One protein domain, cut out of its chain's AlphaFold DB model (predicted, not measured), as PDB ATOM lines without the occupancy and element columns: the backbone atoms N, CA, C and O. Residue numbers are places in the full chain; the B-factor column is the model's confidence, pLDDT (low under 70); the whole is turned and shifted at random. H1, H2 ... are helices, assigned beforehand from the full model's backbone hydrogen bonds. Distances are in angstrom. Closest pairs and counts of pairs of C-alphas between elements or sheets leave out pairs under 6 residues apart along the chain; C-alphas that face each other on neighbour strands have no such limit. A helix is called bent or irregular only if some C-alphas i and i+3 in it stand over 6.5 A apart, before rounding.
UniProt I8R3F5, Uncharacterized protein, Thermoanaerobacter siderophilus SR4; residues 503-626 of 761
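Overview. This is residues 503 to 626 of the 761 residues of an uncharacterized protein of Thermoanaerobacter siderophilus SR4 (UniProt I8R3F5). A long rod of aligned helices: the two long ones, H2 and H4, lie side by side and run the same way, while the shorter H3 and H5, also side by side, fold back on the later parts of H2 and H4 to make an up-and-down bundle of four. At the other end of the rod, short H1 packs on the early part of H2, and a long link, residues 561 to 573, leads back from H3 to the start of H4. The printed part has 124 residues with five named helices, H1 to H5 in order, and no named strand; its class is all helix. It is only just loose, close to compact, with a radius of gyration of the C-alphas of 16.9 A, and spans 55 by 24 by 20 A.

Along the chain. H1, residues 503 to 512, begins at C-alpha 503 (11.883, 32.123, 102.723) and is 12.0 A long; it is only just irregular, with C-alphas 505 and 508 6.6 A apart. H2, residues 518 to 544, is 39.3 A long. H3, residues 548 to 560, measures 18.6 A. H4, residues 574 to 607, is the longest helix at 49.7 A and begins at C-alpha 574 (10.967, 12.057, 88.883). H5, residues 612 to 624, measures 20.0 A and ends at C-alpha 624 (20.341, 22.099, 116.810).

Arrangement. H2 is the hub and touches three helices. With residues 521 to 528 alone it touches H1 in a hairpin, at a shallow tilt of 28 degrees; the closest C-alphas, of Ile 507 and Leu 524, are 6.2 A apart. With residues 532 to 543 alone it forms a hairpin with H3, closest at the C-alphas of Ala 542 and Phe 551, 5.5 A. H4 touches H2 with residues 582 to 597 alone, the same way at 15 degrees, a shallow tilt; the closest C-alphas, of Ile 529 and Ile 586, are 6.4 A apart. H4 and H5 form a hairpin, closest at the C-alphas of Leu 605 and Val 614, 6.0 A. H3 and H5 touch and run the same way at a shallow tilt of 6 degrees, with the C-alphas of Leu 548 and Phe 617 closest at 6.6 A. H1 and H4 are only just apart, with their closest C-alphas at 8.1 A. In H2, H3 and H4 every O i to N i+4 pair is within hydrogen-bond range, against 3 of 6 in H1 and 7 of 9 in H5.

Size, cuts and confidence. The C-alphas farthest apart, of Asn 573 and Thr 610, are 55.3 A apart. The printed part has no cut. The link from H3 to H4 is long, and the other three are tight. Residues 607 to 612, of which 607 belongs to H4 and 612 to H5, stand free. The mean pLDDT of the printed part is 91.3, and residues 569 to 572 are under 70.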
ATOM      1  N   SER A 503      12.011  33.573 102.864       96.69
ATOM      2  CA  SER A 503      11.883  32.123 102.723       96.69
ATOM      3  C   SER A 503      10.411  31.704 102.627       96.69
ATOM      4  O   SER A 503      10.023  31.100 101.624       96.69
ATOM      5  N   LEU A 504       9.584  32.127 103.587       95.00
ATOM      6  CA  LEU A 504       8.182  31.713 103.714       95.00
ATOM      7  C   LEU A 504       7.272  32.224 102.591       95.00
ATOM      8  O   LEU A 504       6.370  31.503 102.161       95.00
ATOM      9  N   PHE A 505       7.476  33.455 102.111       95.75
ATOM     10  CA  PHE A 505       6.561  34.098 101.161       95.75
ATOM     11  C   PHE A 505       7.058  34.108  99.715       95.75
ATOM     12  O   PHE A 505       6.233  34.151  98.802       95.75
ATOM     13  N   TYR A 506       8.369  34.016  99.475       96.06
ATOM     14  CA  TYR A 506       8.923  34.161  98.122       96.06
ATOM     15  C   TYR A 506       9.627  32.904  97.608       96.06
ATOM     16  O   TYR A 506       9.552  32.624  96.411       96.06
ATOM     17  N   ILE A 507      10.266  32.112  98.478       95.81
ATOM     18  CA  ILE A 507      11.013  30.913  98.063       95.81
ATOM     19  C   ILE A 507      10.159  29.648  98.211       95.81
ATOM     20  O   ILE A 507       9.911  28.947  97.228       95.81
ATOM     21  N   GLU A 508       9.670  29.356  99.416       93.81
ATOM     22  CA  GLU A 508       8.908  28.140  99.718       93.81
ATOM     23  C   GLU A 508       7.631  27.983  98.882       93.81
ATOM     24  O   GLU A 508       7.402  26.892  98.345       93.81
ATOM     25  N   PRO A 509       6.799  29.026  98.677       93.38
ATOM     26  CA  PRO A 509       5.603  28.897  97.850       93.38
ATOM     27  C   PRO A 509       5.948  28.550  96.404       93.38
ATOM     28  O   PRO A 509       5.221  27.792  95.766       93.38
ATOM     29  N   LYS A 510       7.081  29.050  95.888       93.06
ATOM     30  CA  LYS A 510       7.569  28.684  94.556       93.06
ATOM     31  C   LYS A 510       8.059  27.242  94.538       93.06
ATOM     32  O   LYS A 510       7.605  26.493  93.686       93.06
ATOM     33  N   LEU A 511       8.879  26.814  95.501       90.19
ATOM     34  CA  LEU A 511       9.339  25.420  95.602       90.19
ATOM     35  C   LEU A 511       8.185  24.408  95.705       90.19
ATOM     36  O   LEU A 511       8.322  23.270  95.254       90.19
ATOM     37  N   ARG A 512       7.035  24.797  96.269       87.12
ATOM     38  CA  ARG A 512       5.855  23.926  96.384       87.12
ATOM     39  C   ARG A 512       5.105  23.698  95.070       87.12
ATOM     40  O   ARG A 512       4.508  22.634  94.941       87.12
ATOM     41  N   LYS A 513       5.191  24.594  94.077       86.12
ATOM     42  CA  LYS A 513       4.475  24.447  92.788       86.12
ATOM     43  C   LYS A 513       4.805  23.116  92.103       86.12
ATOM     44  O   LYS A 513       5.950  22.675  92.153       86.12
ATOM     45  N   GLU A 514       3.808  22.461  91.512       70.06
ATOM     46  CA  GLU A 514       3.931  21.096  90.966       70.06
ATOM     47  C   GLU A 514       4.745  21.016  89.670       70.06
ATOM     48  O   GLU A 514       5.360  19.990  89.406       70.06
ATOM     49  N   GLU A 515       4.811  22.098  88.897       79.31
ATOM     50  CA  GLU A 515       5.528  22.131  87.624       79.31
ATOM     51  C   GLU A 515       6.495  23.318  87.594       79.31
ATOM     52  O   GLU A 515       6.125  24.464  87.330       79.31
ATOM     53  N   LEU A 516       7.765  23.041  87.891       81.88
ATOM     54  CA  LEU A 516       8.871  23.977  87.694       81.88
ATOM     55  C   LEU A 516       9.978  23.294  86.914       81.88
ATOM     56  O   LEU A 516      10.307  22.137  87.162       81.88
ATOM     57  N   ASP A 517      10.581  24.060  86.018       86.50
ATOM     58  CA  ASP A 517      11.812  23.666  85.360       86.50
ATOM     59  C   ASP A 517      12.927  23.369  86.384       86.50
ATOM     60  O   ASP A 517      12.996  23.977  87.459       86.50
ATOM     61  N   GLU A 518      13.800  22.419  86.051       87.25
ATOM     62  CA  GLU A 518      14.866  21.953  86.938       87.25
ATOM     63  C   GLU A 518      15.871  23.056  87.273       87.25
ATOM     64  O   GLU A 518      16.309  23.164  88.421       87.25
ATOM     65  N   GLU A 519      16.195  23.922  86.310       89.31
ATOM     66  CA  GLU A 519      17.095  25.045  86.546       89.31
ATOM     67  C   GLU A 519      16.470  26.029  87.540       89.31
ATOM     68  O   GLU A 519      17.127  26.470  88.486       89.31
ATOM     69  N   LYS A 520      15.172  26.319  87.393       91.06
ATOM     70  CA  LYS A 520      14.434  27.188  88.322       91.06
ATOM     71  C   LYS A 520      14.359  26.598  89.727       91.06
ATOM     72  O   LYS A 520      14.554  27.330  90.695       91.06
ATOM     73  N   LEU A 521      14.120  25.290  89.852       91.44
ATOM     74  CA  LEU A 521      14.149  24.597  91.145       91.44
ATOM     75  C   LEU A 521      15.519  24.707  91.814       91.44
ATOM     76  O   LEU A 521      15.596  25.041  92.998       91.44
ATOM     77  N   LYS A 522      16.595  24.473  91.054       93.06
ATOM     78  CA  LYS A 522      17.965  24.620  91.550       93.06
ATOM     79  C   LYS A 522      18.230  26.052  92.020       93.06
ATOM     80  O   LYS A 522      18.679  26.237  93.145       93.06
ATOM     81  N   ARG A 523      17.867  27.061  91.222       94.12
ATOM     82  CA  ARG A 523      18.039  28.479  91.582       94.12
ATOM     83  C   ARG A 523      17.261  28.868  92.842       94.12
ATOM     84  O   ARG A 523      17.790  29.619  93.655       94.12
ATOM     85  N   LEU A 524      16.043  28.347  93.029       95.56
ATOM     86  CA  LEU A 524      15.237  28.573  94.240       95.56
ATOM     87  C   LEU A 524      15.858  27.941  95.484       95.56
ATOM     88  O   LEU A 524      15.941  28.597  96.522       95.56
ATOM     89  N   LYS A 525      16.334  26.694  95.374       95.31
ATOM     90  CA  LYS A 525      17.109  26.044  96.436       95.31
ATOM     91  C   LYS A 525      18.324  26.897  96.804       95.31
ATOM     92  O   LYS A 525      18.552  27.151  97.984       95.31
ATOM     93  N   ASP A 526      19.069  27.363  95.806       96.75
ATOM     94  CA  ASP A 526      20.282  28.144  96.031       96.75
ATOM     95  C   ASP A 526      19.984  29.487  96.732       96.75
ATOM     96  O   ASP A 526      20.798  29.945  97.533       96.75
ATOM     97  N   PHE A 527      18.817  30.116  96.497       97.69
ATOM     98  CA  PHE A 527      18.419  31.328  97.238       97.69
ATOM     99  C   PHE A 527      18.234  31.015  98.723       97.69
ATOM    100  O   PHE A 527      18.718  31.751  99.581       97.69
ATOM    101  N   GLY A 528      17.584  29.886  99.019       96.19
ATOM    102  CA  GLY A 528      17.428  29.378 100.378       96.19
ATOM    103  C   GLY A 528      18.758  29.091 101.062       96.19
ATOM    104  O   GLY A 528      18.975  29.495 102.199       96.19
ATOM    105  N   ILE A 529      19.673  28.449 100.340       96.38
ATOM    106  CA  ILE A 529      21.018  28.171 100.838       96.38
ATOM    107  C   ILE A 529      21.781  29.475 101.126       96.38
ATOM    108  O   ILE A 529      22.462  29.566 102.147       96.38
ATOM    109  N   TYR A 530      21.645  30.508 100.291       97.50
ATOM    110  CA  TYR A 530      22.294  31.793 100.560       97.50
ATOM    111  C   TYR A 530      21.713  32.502 101.794       97.50
ATOM    112  O   TYR A 530      22.463  33.166 102.506       97.50
ATOM    113  N   LEU A 531      20.425  32.322 102.120       98.12
ATOM    114  CA  LEU A 531      19.883  32.825 103.392       98.12
ATOM    115  C   LEU A 531      20.648  32.251 104.589       98.12
ATOM    116  O   LEU A 531      20.939  32.996 105.521       98.12
ATOM    117  N   PHE A 532      21.050  30.976 104.551       98.12
ATOM    118  CA  PHE A 532      21.900  30.406 105.600       98.12
ATOM    119  C   PHE A 532      23.257  31.117 105.690       98.12
ATOM    120  O   PHE A 532      23.718  31.381 106.789       98.12
ATOM    121  N   ILE A 533      23.873  31.522 104.575       97.12
ATOM    122  CA  ILE A 533      25.121  32.311 104.612       97.12
ATOM    123  C   ILE A 533      24.905  33.652 105.337       97.12
ATOM    124  O   ILE A 533      25.738  34.062 106.147       97.12
ATOM    125  N   VAL A 534      23.778  34.324 105.091       97.88
ATOM    126  CA  VAL A 534      23.435  35.588 105.767       97.88
ATOM    127  C   VAL A 534      23.166  35.359 107.258       97.88
ATOM    128  O   VAL A 534      23.680  36.097 108.098       97.88
ATOM    129  N   PHE A 535      22.428  34.304 107.609       98.38
ATOM    130  CA  PHE A 535      22.187  33.927 109.003       98.38
ATOM    131  C   PHE A 535      23.467  33.523 109.736       98.38
ATOM    132  O   PHE A 535      23.642  33.904 110.888       98.38
ATOM    133  N   GLN A 536      24.388  32.819 109.078       97.69
ATOM    134  CA  GLN A 536      25.697  32.482 109.635       97.69
ATOM    135  C   GLN A 536      26.448  33.751 110.055       97.69
ATOM    136  O   GLN A 536      27.009  33.804 111.148       97.69
ATOM    137  N   ARG A 537      26.419  34.789 109.208       97.25
ATOM    138  CA  ARG A 537      27.011  36.097 109.518       97.25
ATOM    139  C   ARG A 537      26.314  36.750 110.709       97.25
ATOM    140  O   ARG A 537      26.998  37.122 111.650       97.25
ATOM    141  N   LEU A 538      24.979  36.807 110.721       98.19
ATOM    142  CA  LEU A 538      24.208  37.343 111.854       98.19
ATOM    143  C   LEU A 538      24.540  36.634 113.176       98.19
ATOM    144  O   LEU A 538      24.790  37.288 114.186       98.19
ATOM    145  N   LEU A 539      24.574  35.301 113.167       98.25
ATOM    146  CA  LEU A 539      24.890  34.483 114.334       98.25
ATOM    147  C   LEU A 539      26.324  34.705 114.819       98.25
ATOM    148  O   LEU A 539      26.541  34.881 116.018       98.25
ATOM    149  N   LYS A 540      27.296  34.743 113.899       96.38
ATOM    150  CA  LYS A 540      28.690  35.056 114.228       96.38
ATOM    151  C   LYS A 540      28.804  36.457 114.830       96.38
ATOM    152  O   LYS A 540      29.376  36.596 115.905       96.38
ATOM    153  N   THR A 541      28.202  37.473 114.210       95.88
ATOM    154  CA  THR A 541      28.228  38.852 114.717       95.88
ATOM    155  C   THR A 541      27.573  38.966 116.096       95.88
ATOM    156  O   THR A 541      28.099  39.664 116.962       95.88
ATOM    157  N   ALA A 542      26.463  38.259 116.344       97.12
ATOM    158  CA  ALA A 542      25.816  38.234 117.659       97.12
ATOM    159  C   ALA A 542      26.696  37.576 118.729       97.12
ATOM    160  O   ALA A 542      26.821  38.103 119.834       97.12
ATOM    161  N   PHE A 543      27.362  36.470 118.387       96.44
ATOM    162  CA  PHE A 543      28.334  35.818 119.265       96.44
ATOM    163  C   PHE A 543      29.536  36.723 119.586       96.44
ATOM    164  O   PHE A 543      29.947  36.830 120.745       96.44
ATOM    165  N   GLU A 544      30.083  37.406 118.577       93.31
ATOM    166  CA  GLU A 544      31.200  38.344 118.738       93.31
ATOM    167  C   GLU A 544      30.818  39.580 119.559       93.31
ATOM    168  O   GLU A 544      31.661  40.120 120.268       93.31
ATOM    169  N   SER A 545      29.544  39.977 119.510       93.31
ATOM    170  CA  SER A 545      28.985  41.090 120.285       93.31
ATOM    171  C   SER A 545      28.466  40.678 121.670       93.31
ATOM    172  O   SER A 545      27.883  41.512 122.359       93.31
ATOM    173  N   ARG A 546      28.624  39.404 122.069       94.81
ATOM    174  CA  ARG A 546      28.092  38.831 123.325       94.81
ATOM    175  C   ARG A 546      26.575  39.019 123.512       94.81
ATOM    176  O   ARG A 546      26.068  39.102 124.624       94.81
ATOM    177  N   ASP A 547      25.819  39.027 122.417       95.81
ATOM    178  CA  ASP A 547      24.365  39.206 122.424       95.81
ATOM    179  C   ASP A 547      23.616  37.870 122.288       95.81
ATOM    180  O   ASP A 547      23.229  37.438 121.196       95.81
ATOM    181  N   LEU A 548      23.414  37.202 123.426       96.81
ATOM    182  CA  LEU A 548      22.777  35.885 123.474       96.81
ATOM    183  C   LEU A 548      21.291  35.913 123.075       96.81
ATOM    184  O   LEU A 548      20.786  34.928 122.532       96.81
ATOM    185  N   ASP A 549      20.582  37.014 123.336       96.50
ATOM    186  CA  ASP A 549      19.154  37.135 123.018       96.50
ATOM    187  C   ASP A 549      18.932  37.172 121.502       96.50
ATOM    188  O   ASP A 549      18.160  36.373 120.963       96.50
ATOM    189  N   SER A 550      19.676  38.024 120.787       97.56
ATOM    190  CA  SER A 550      19.609  38.044 119.321       97.56
ATOM    191  C   SER A 550      20.098  36.733 118.718       97.56
ATOM    192  O   SER A 550      19.486  36.232 117.781       97.56
ATOM    193  N   PHE A 551      21.143  36.124 119.285       98.12
ATOM    194  CA  PHE A 551      21.634  34.823 118.830       98.12
ATOM    195  C   PHE A 551      20.553  33.736 118.891       98.12
ATOM    196  O   PHE A 551      20.354  33.018 117.912       98.12
ATOM    197  N   LYS A 552      19.797  33.651 119.996       97.56
ATOM    198  CA  LYS A 552      18.661  32.721 120.128       97.56
ATOM    199  C   LYS A 552      17.588  32.986 119.072       97.56
ATOM    200  O   LYS A 552      17.197  32.056 118.371       97.56
ATOM    201  N   LYS A 553      17.190  34.251 118.885       97.06
ATOM    202  CA  LYS A 553      16.207  34.651 117.859       97.06
ATOM    203  C   LYS A 553      16.658  34.280 116.447       97.06
ATOM    204  O   LYS A 553      15.861  33.806 115.643       97.06
ATOM    205  N   PHE A 554      17.938  34.476 116.135       98.19
ATOM    206  CA  PHE A 554      18.490  34.146 114.823       98.19
ATOM    207  C   PHE A 554      18.498  32.635 114.583       98.19
ATOM    208  O   PHE A 554      18.127  32.198 113.496       98.19
ATOM    209  N   ILE A 555      18.862  31.831 115.588       96.69
ATOM    210  CA  ILE A 555      18.806  30.366 115.497       96.69
ATOM    211  C   ILE A 555      17.369  29.883 115.277       96.69
ATOM    212  O   ILE A 555      17.133  29.047 114.403       96.69
ATOM    213  N   GLU A 556      16.411  30.409 116.043       94.81
ATOM    214  CA  GLU A 556      14.990  30.083 115.880       94.81
ATOM    215  C   GLU A 556      14.507  30.442 114.470       94.81
ATOM    216  O   GLU A 556      13.926  29.599 113.786       94.81
ATOM    217  N   GLY A 557      14.862  31.636 113.984       95.56
ATOM    218  CA  GLY A 557      14.554  32.073 112.624       95.56
ATOM    219  C   GLY A 557      15.106  31.137 111.543       95.56
ATOM    220  O   GLY A 557      14.401  30.857 110.578       95.56
ATOM    221  N   VAL A 558      16.324  30.604 111.713       96.62
ATOM    222  CA  VAL A 558      16.902  29.585 110.813       96.62
ATOM    223  C   VAL A 558      16.122  28.275 110.875       96.62
ATOM    224  O   VAL A 558      15.911  27.628 109.847       96.62
ATOM    225  N   HIS A 559      15.749  27.838 112.078       90.88
ATOM    226  CA  HIS A 559      15.080  26.558 112.282       90.88
ATOM    227  C   HIS A 559      13.711  26.513 111.593       90.88
ATOM    228  O   HIS A 559      13.336  25.481 111.037       90.88
ATOM    229  N   GLU A 560      13.008  27.645 111.576       92.44
ATOM    230  CA  GLU A 560      11.705  27.800 110.930       92.44
ATOM    231  C   GLU A 560      11.775  27.876 109.395       92.44
ATOM    232  O   GLU A 560      10.749  27.673 108.741       92.44
ATOM    233  N   LEU A 561      12.946  28.135 108.792       93.88
ATOM    234  CA  LEU A 561      13.074  28.163 107.330       93.88
ATOM    235  C   LEU A 561      12.818  26.778 106.736       93.88
ATOM    236  O   LEU A 561      13.381  25.777 107.192       93.88
ATOM    237  N   PHE A 562      12.029  26.729 105.662       91.44
ATOM    238  CA  PHE A 562      11.641  25.502 104.964       91.44
ATOM    239  C   PHE A 562      10.854  24.513 105.831       91.44
ATOM    240  O   PHE A 562      10.774  23.329 105.487       91.44
ATOM    241  N   SER A 563      10.262  24.986 106.934       85.69
ATOM    242  CA  SER A 563       9.431  24.165 107.817       85.69
ATOM    243  C   SER A 563       8.177  23.658 107.108       85.69
ATOM    244  O   SER A 563       7.867  22.482 107.251       85.69
ATOM    245  N   ASP A 564       7.550  24.470 106.247       83.69
ATOM    246  CA  ASP A 564       6.340  24.100 105.499       83.69
ATOM    247  C   ASP A 564       6.632  23.375 104.168       83.69
ATOM    248  O   ASP A 564       5.716  23.008 103.414       83.69
ATOM    249  N   PHE A 565       7.909  23.169 103.828       85.62
ATOM    250  CA  PHE A 565       8.306  22.472 102.609       85.62
ATOM    251  C   PHE A 565       8.344  20.953 102.835       85.62
ATOM    252  O   PHE A 565       9.376  20.353 103.157       85.62
ATOM    253  N   HIS A 566       7.197  20.305 102.630       83.56
ATOM    254  CA  HIS A 566       7.039  18.850 102.691       83.56
ATOM    255  C   HIS A 566       6.806  18.273 101.286       83.56
ATOM    256  O   HIS A 566       5.681  18.312 100.789       83.56
ATOM    257  N   PRO A 567       7.848  17.774 100.591       77.56
ATOM    258  CA  PRO A 567       7.649  17.089  99.319       77.56
ATOM    259  C   PRO A 567       6.788  15.835  99.522       77.56
ATOM    260  O   PRO A 567       7.074  15.048 100.420       77.56
ATOM    261  N   ASN A 568       5.748  15.661  98.696       70.44
ATOM    262  CA  ASN A 568       4.829  14.519  98.772       70.44
ATOM    263  C   ASN A 568       5.592  13.188  98.729       70.44
ATOM    264  O   ASN A 568       6.292  12.904  97.756       70.44
ATOM    265  N   GLU A 569       5.420  12.368  99.767       60.19
ATOM    266  CA  GLU A 569       6.100  11.074  99.904       60.19
ATOM    267  C   GLU A 569       5.455   9.964  99.060       60.19
ATOM    268  O   GLU A 569       6.099   8.961  98.775       60.19
ATOM    269  N   SER A 570       4.201  10.145  98.632       54.19
ATOM    270  CA  SER A 570       3.370   9.085  98.042       54.19
ATOM    271  C   SER A 570       3.465   8.928  96.520       54.19
ATOM    272  O   SER A 570       2.867   8.008  95.970       54.19
ATOM    273  N   LEU A 571       4.166   9.819  95.815       58.75
ATOM    274  CA  LEU A 571       4.291   9.780  94.354       58.75
ATOM    275  C   LEU A 571       5.748   9.531  93.980       58.75
ATOM    276  O   LEU A 571       6.561  10.428  94.138       58.75
ATOM    277  N   GLU A 572       6.092   8.365  93.435       67.62
ATOM    278  CA  GLU A 572       7.434   8.059  92.902       67.62
ATOM    279  C   GLU A 572       7.640   8.621  91.483       67.62
ATOM    280  O   GLU A 572       8.115   7.941  90.576       67.62
ATOM    281  N   ASN A 573       7.254   9.876  91.241       74.44
ATOM    282  CA  ASN A 573       7.593  10.531  89.980       74.44
ATOM    283  C   ASN A 573       8.972  11.209  90.075       74.44
ATOM    284  O   ASN A 573       9.459  11.561  91.147       74.44
ATOM    285  N   THR A 574       9.633  11.425  88.935       74.44
ATOM    286  CA  THR A 574      10.967  12.057  88.883       74.44
ATOM    287  C   THR A 574      11.012  13.414  89.601       74.44
ATOM    288  O   THR A 574      12.051  13.829  90.111       74.44
ATOM    289  N   TYR A 575       9.879  14.112  89.661       76.88
ATOM    290  CA  TYR A 575       9.764  15.437  90.248       76.88
ATOM    291  C   TYR A 575       9.760  15.422  91.787       76.88
ATOM    292  O   TYR A 575      10.449  16.231  92.415       76.88
ATOM    293  N   SER A 576       9.059  14.475  92.413       78.06
ATOM    294  CA  SER A 576       9.061  14.295  93.870       78.06
ATOM    295  C   SER A 576      10.445  13.886  94.382       78.06
ATOM    296  O   SER A 576      10.910  14.427  95.387       78.06
ATOM    297  N   ILE A 577      11.155  13.020  93.643       82.38
ATOM    298  CA  ILE A 577      12.529  12.603  93.947       82.38
ATOM    299  C   ILE A 577      13.456  13.824  93.945       82.38
ATOM    300  O   ILE A 577      14.216  14.030  94.894       82.38
ATOM    301  N   LYS A 578      13.348  14.692  92.929       84.69
ATOM    302  CA  LYS A 578      14.118  15.947  92.861       84.69
ATOM    303  C   LYS A 578      13.828  16.858  94.056       84.69
ATOM    304  O   LYS A 578      14.763  17.350  94.682       84.69
ATOM    305  N   LYS A 579      12.560  17.043  94.432       85.19
ATOM    306  CA  LYS A 579      12.197  17.856  95.608       85.19
ATOM    307  C   LYS A 579      12.682  17.253  96.930       85.19
ATOM    308  O   LYS A 579      13.109  17.997  97.812       85.19
ATOM    309  N   LYS A 580      12.675  15.923  97.060       87.31
ATOM    310  CA  LYS A 580      13.243  15.211  98.214       87.31
ATOM    311  C   LYS A 580      14.749  15.451  98.323       87.31
ATOM    312  O   LYS A 580      15.233  15.754  99.410       87.31
ATOM    313  N   ASN A 581      15.469  15.398  97.202       90.06
ATOM    314  CA  ASN A 581      16.899  15.708  97.158       90.06
ATOM    315  C   ASN A 581      17.176  17.173  97.525       90.06
ATOM    316  O   ASN A 581      18.050  17.430  98.345       90.06
ATOM    317  N   ILE A 582      16.375  18.115  97.015       91.44
ATOM    318  CA  ILE A 582      16.447  19.537  97.394       91.44
ATOM    319  C   ILE A 582      16.261  19.716  98.905       91.44
ATOM    320  O   ILE A 582      17.061  20.396  99.543       91.44
ATOM    321  N   LYS A 583      15.248  19.077  99.508       92.19
ATOM    322  CA  LYS A 583      15.014  19.154 100.959       92.19
ATOM    323  C   LYS A 583      16.175  18.568 101.767       92.19
ATOM    324  O   LYS A 583      16.562  19.150 102.784       92.19
ATOM    325  N   LYS A 584      16.731  17.435 101.327       92.62
ATOM    326  CA  LYS A 584      17.914  16.827 101.952       92.62
ATOM    327  C   LYS A 584      19.113  17.769 101.888       92.62
ATOM    328  O   LYS A 584      19.771  17.969 102.902       92.62
ATOM    329  N   GLU A 585      19.357  18.389 100.737       94.38
ATOM    330  CA  GLU A 585      20.469  19.322 100.553       94.38
ATOM    331  C   GLU A 585      20.303  20.589 101.407       94.38
ATOM    332  O   GLU A 585      21.243  20.982 102.091       94.38
ATOM    333  N   ILE A 586      19.104  21.183 101.448       95.12
ATOM    334  CA  ILE A 586      18.793  22.330 102.322       95.12
ATOM    335  C   ILE A 586      19.035  21.967 103.793       95.12
ATOM    336  O   ILE A 586      19.705  22.713 104.505       95.12
ATOM    337  N   THR A 587      18.538  20.808 104.240       94.75
ATOM    338  CA  THR A 587      18.750  20.321 105.615       94.75
ATOM    339  C   THR A 587      20.236  20.117 105.911       94.75
ATOM    340  O   THR A 587      20.713  20.566 106.951       94.75
ATOM    341  N   MET A 588      20.981  19.495 104.991       95.69
ATOM    342  CA  MET A 588      22.421  19.282 105.142       95.69
ATOM    343  C   MET A 588      23.167  20.615 105.249       95.69
ATOM    344  O   MET A 588      23.941  20.797 106.181       95.69
ATOM    345  N   ARG A 589      22.887  21.589 104.371       96.88
ATOM    346  CA  ARG A 589      23.508  22.924 104.430       96.88
ATOM    347  C   ARG A 589      23.176  23.660 105.730       96.88
ATOM    348  O   ARG A 589      24.072  24.221 106.351       96.88
ATOM    349  N   ARG A 590      21.925  23.608 106.195       97.06
ATOM    350  CA  ARG A 590      21.542  24.173 107.500       97.06
ATOM    351  C   ARG A 590      22.351  23.554 108.642       97.06
ATOM    352  O   ARG A 590      22.863  24.271 109.498       97.06
ATOM    353  N   ASN A 591      22.487  22.232 108.641       96.81
ATOM    354  CA  ASN A 591      23.227  21.516 109.674       96.81
ATOM    355  C   ASN A 591      24.732  21.807 109.601       96.81
ATOM    356  O   ASN A 591      25.350  21.980 110.647       96.81
ATOM    357  N   GLN A 592      25.310  21.931 108.400       97.81
ATOM    358  CA  GLN A 592      26.710  22.334 108.210       97.81
ATOM    359  C   GLN A 592      26.974  23.715 108.812       97.81
ATOM    360  O   GLN A 592      27.934  23.872 109.559       97.81
ATOM    361  N   MET A 593      26.097  24.693 108.562       97.88
ATOM    362  CA  MET A 593      26.205  26.027 109.159       97.88
ATOM    363  C   MET A 593      26.253  25.966 110.692       97.88
ATOM    364  O   MET A 593      27.130  26.571 111.310       97.88
ATOM    365  N   PHE A 594      25.325  25.228 111.319       97.88
ATOM    366  CA  PHE A 594      25.327  25.063 112.774       97.88
ATOM    367  C   PHE A 594      26.565  24.317 113.270       97.88
ATOM    368  O   PHE A 594      27.109  24.683 114.307       97.88
ATOM    369  N   PHE A 595      27.027  23.308 112.531       98.06
ATOM    370  CA  PHE A 595      28.217  22.533 112.862       98.06
ATOM    371  C   PHE A 595      29.478  23.403 112.860       98.06
ATOM    372  O   PHE A 595      30.178  23.457 113.868       98.06
ATOM    373  N   GLY A 596      29.735  24.154 111.785       97.25
ATOM    374  CA  GLY A 596      30.897  25.043 111.703       97.25
ATOM    375  C   GLY A 596      30.858  26.195 112.708       97.25
ATOM    376  O   GLY A 596      31.872  26.556 113.299       97.25
ATOM    377  N   LEU A 597      29.681  26.760 112.984       97.56
ATOM    378  CA  LEU A 597      29.573  27.790 114.016       97.56
ATOM    379  C   LEU A 597      29.753  27.212 115.431       97.56
ATOM    380  O   LEU A 597      30.402  27.834 116.271       97.56
ATOM    381  N   ALA A 598      29.222  26.018 115.708       97.69
ATOM    382  CA  ALA A 598      29.411  25.353 116.995       97.69
ATOM    383  C   ALA A 598      30.879  24.973 117.230       97.69
ATOM    384  O   ALA A 598      31.355  25.094 118.359       97.69
ATOM    385  N   SER A 599      31.603  24.566 116.182       97.38
ATOM    386  CA  SER A 599      33.027  24.233 116.280       97.38
ATOM    387  C   SER A 599      33.861  25.475 116.568       97.38
ATOM    388  O   SER A 599      34.738  25.443 117.433       97.38
ATOM    389  N   TRP A 600      33.527  26.598 115.927       95.88
ATOM    390  CA  TRP A 600      34.132  27.892 116.215       95.88
ATOM    391  C   TRP A 600      33.896  28.336 117.663       95.88
ATOM    392  O   TRP A 600      34.843  28.693 118.360       95.88
ATOM    393  N   ILE A 601      32.649  28.281 118.144       96.19
ATOM    394  CA  ILE A 601      32.306  28.680 119.519       96.19
ATOM    395  C   ILE A 601      33.005  27.773 120.541       96.19
ATOM    396  O   ILE A 601      33.530  28.275 121.533       96.19
ATOM    397  N   LEU A 602      33.062  26.458 120.294       96.12
ATOM    398  CA  LEU A 602      33.786  25.512 121.145       96.12
ATOM    399  C   LEU A 602      35.280  25.848 121.224       96.12
ATOM    400  O   LEU A 602      35.847  25.847 122.312       96.12
ATOM    401  N   ASP A 603      35.920  26.168 120.099       94.38
ATOM    402  CA  ASP A 603      37.333  26.558 120.084       94.38
ATOM    403  C   ASP A 603      37.586  27.841 120.893       94.38
ATOM    404  O   ASP A 603      38.541  27.909 121.669       94.38
ATOM    405  N   GLN A 604      36.695  28.833 120.789       92.81
ATOM    406  CA  GLN A 604      36.767  30.050 121.605       92.81
ATOM    407  C   GLN A 604      36.557  29.758 123.098       92.81
ATOM    408  O   GLN A 604      37.264  30.315 123.936       92.81
ATOM    409  N   LEU A 605      35.641  28.846 123.439       93.50
ATOM    410  CA  LEU A 605      35.409  28.405 124.816       93.50
ATOM    411  C   LEU A 605      36.642  27.707 125.409       93.50
ATOM    412  O   LEU A 605      37.024  27.979 126.543       93.50
ATOM    413  N   LEU A 606      37.299  26.837 124.634       91.81
ATOM    414  CA  LEU A 606      38.517  26.126 125.048       91.81
ATOM    415  C   LEU A 606      39.702  27.072 125.276       91.81
ATOM    416  O   LEU A 606      40.526  26.815 126.156       91.81
ATOM    417  N   LYS A 607      39.769  28.179 124.527       90.12
ATOM    418  CA  LYS A 607      40.763  29.245 124.722       90.12
ATOM    419  C   LYS A 607      40.451  30.112 125.947       90.12
ATOM    420  O   LYS A 607      41.371  30.457 126.685       90.12
ATOM    421  N   ASN A 608      39.173  30.393 126.205       86.12
ATOM    422  CA  ASN A 608      38.704  31.274 127.279       86.12
ATOM    423  C   ASN A 608      37.838  30.519 128.304       86.12
ATOM    424  O   ASN A 608      36.655  30.810 128.489       86.12
ATOM    425  N   LYS A 609      38.447  29.555 129.009       78.81
ATOM    426  CA  LYS A 609      37.772  28.569 129.885       78.81
ATOM    427  C   LYS A 609      36.930  29.148 131.037       78.81
ATOM    428  O   LYS A 609      36.196  28.410 131.685       78.81
ATOM    429  N   THR A 610      37.059  30.437 131.344       76.06
ATOM    430  CA  THR A 610      36.364  31.108 132.456       76.06
ATOM    431  C   THR A 610      35.127  31.899 132.024       76.06
ATOM    432  O   THR A 610      34.419  32.435 132.875       76.06
ATOM    433  N   GLU A 611      34.849  31.997 130.722       84.88
ATOM    434  CA  GLU A 611      33.802  32.869 130.190       84.88
ATOM    435  C   GLU A 611      32.447  32.142 130.117       84.88
ATOM    436  O   GLU A 611      32.098  31.518 129.114       84.88
ATOM    437  N   GLN A 612      31.662  32.233 131.197       87.06
ATOM    438  CA  GLN A 612      30.346  31.585 131.318       87.06
ATOM    439  C   GLN A 612      29.385  31.952 130.174       87.06
ATOM    440  O   GLN A 612      28.619  31.104 129.719       87.06
ATOM    441  N   GLU A 613      29.446  33.185 129.667       89.31
ATOM    442  CA  GLU A 613      28.608  33.628 128.548       89.31
ATOM    443  C   GLU A 613      28.843  32.777 127.291       89.31
ATOM    444  O   GLU A 613      27.888  32.330 126.660       89.31
ATOM    445  N   VAL A 614      30.102  32.467 126.956       93.19
ATOM    446  CA  VAL A 614      30.460  31.644 125.784       93.19
ATOM    447  C   VAL A 614      29.914  30.222 125.917       93.19
ATOM    448  O   VAL A 614      29.458  29.638 124.928       93.19
ATOM    449  N   LEU A 615      29.890  29.678 127.138       93.50
ATOM    450  CA  LEU A 615      29.284  28.377 127.411       93.50
ATOM    451  C   LEU A 615      27.780  28.384 127.097       93.50
ATOM    452  O   LEU A 615      27.280  27.420 126.518       93.50
ATOM    453  N   GLU A 616      27.059  29.464 127.404       95.44
ATOM    454  CA  GLU A 616      25.629  29.577 127.085       95.44
ATOM    455  C   GLU A 616      25.364  29.614 125.573       95.44
ATOM    456  O   GLU A 616      24.413  28.979 125.097       95.44
ATOM    457  N   PHE A 617      26.220  30.283 124.792       96.94
ATOM    458  CA  PHE A 617      26.161  30.232 123.325       96.94
ATOM    459  C   PHE A 617      26.362  28.804 122.810       96.94
ATOM    460  O   PHE A 617      25.550  28.311 122.019       96.94
ATOM    461  N   TYR A 618      27.397  28.113 123.300       96.25
ATOM    462  CA  TYR A 618      27.693  26.730 122.923       96.25
ATOM    463  C   TYR A 618      26.533  25.779 123.267       96.25
ATOM    464  O   TYR A 618      26.064  25.003 122.431       96.25
ATOM    465  N   GLN A 619      25.993  25.890 124.482       94.81
ATOM    466  CA  GLN A 619      24.848  25.099 124.934       94.81
ATOM    467  C   GLN A 619      23.564  25.401 124.157       94.81
ATOM    468  O   GLN A 619      22.689  24.537 124.057       94.81
ATOM    469  N   THR A 620      23.423  26.614 123.624       96.56
ATOM    470  CA  THR A 620      22.282  26.985 122.784       96.56
ATOM    471  C   THR A 620      22.393  26.318 121.418       96.56
ATOM    472  O   THR A 620      21.462  25.626 121.006       96.56
ATOM    473  N   ILE A 621      23.535  26.454 120.737       96.44
ATOM    474  CA  ILE A 621      23.704  25.928 119.378       96.44
ATOM    475  C   ILE A 621      23.771  24.395 119.330       96.44
ATOM    476  O   ILE A 621      23.239  23.794 118.398       96.44
ATOM    477  N   GLN A 622      24.314  23.726 120.359       94.00
ATOM    478  CA  GLN A 622      24.427  22.257 120.364       94.00
ATOM    479  C   GLN A 622      23.079  21.522 120.289       94.00
ATOM    480  O   GLN A 622      23.057  20.329 119.975       94.00
ATOM    481  N   LYS A 623      21.976  22.201 120.645       94.50
ATOM    482  CA  LYS A 623      20.608  21.656 120.616       94.50
ATOM    483  C   LYS A 623      20.096  21.455 119.190       94.50
ATOM    484  O   LYS A 623      19.171  20.681 118.990       94.50
ATOM    485  N   PHE A 624      20.704  22.142 118.226       94.12
ATOM    486  CA  PHE A 624      20.341  22.099 116.810       94.12
ATOM    487  C   PHE A 624      21.232  21.148 116.000       94.12
ATOM    488  O   PHE A 624      21.005  20.961 114.808       94.12
ATOM    489  N   LEU A 625      22.234  20.536 116.639       95.31
ATOM    490  CA  LEU A 625      23.036  19.470 116.043       95.31
ATOM    491  C   LEU A 625      22.303  18.122 116.158       95.31
ATOM    492  O   LEU A 625      21.594  17.918 117.149       95.31
ATOM    493  N   PRO A 626      22.507  17.191 115.204       95.00
ATOM    494  CA  PRO A 626      21.928  15.852 115.265       95.00
ATOM    495  C   PRO A 626      22.148  15.160 116.620       95.00
ATOM    496  O   PRO A 626      23.220  15.251 117.227       95.00
TER     497      PRO A 626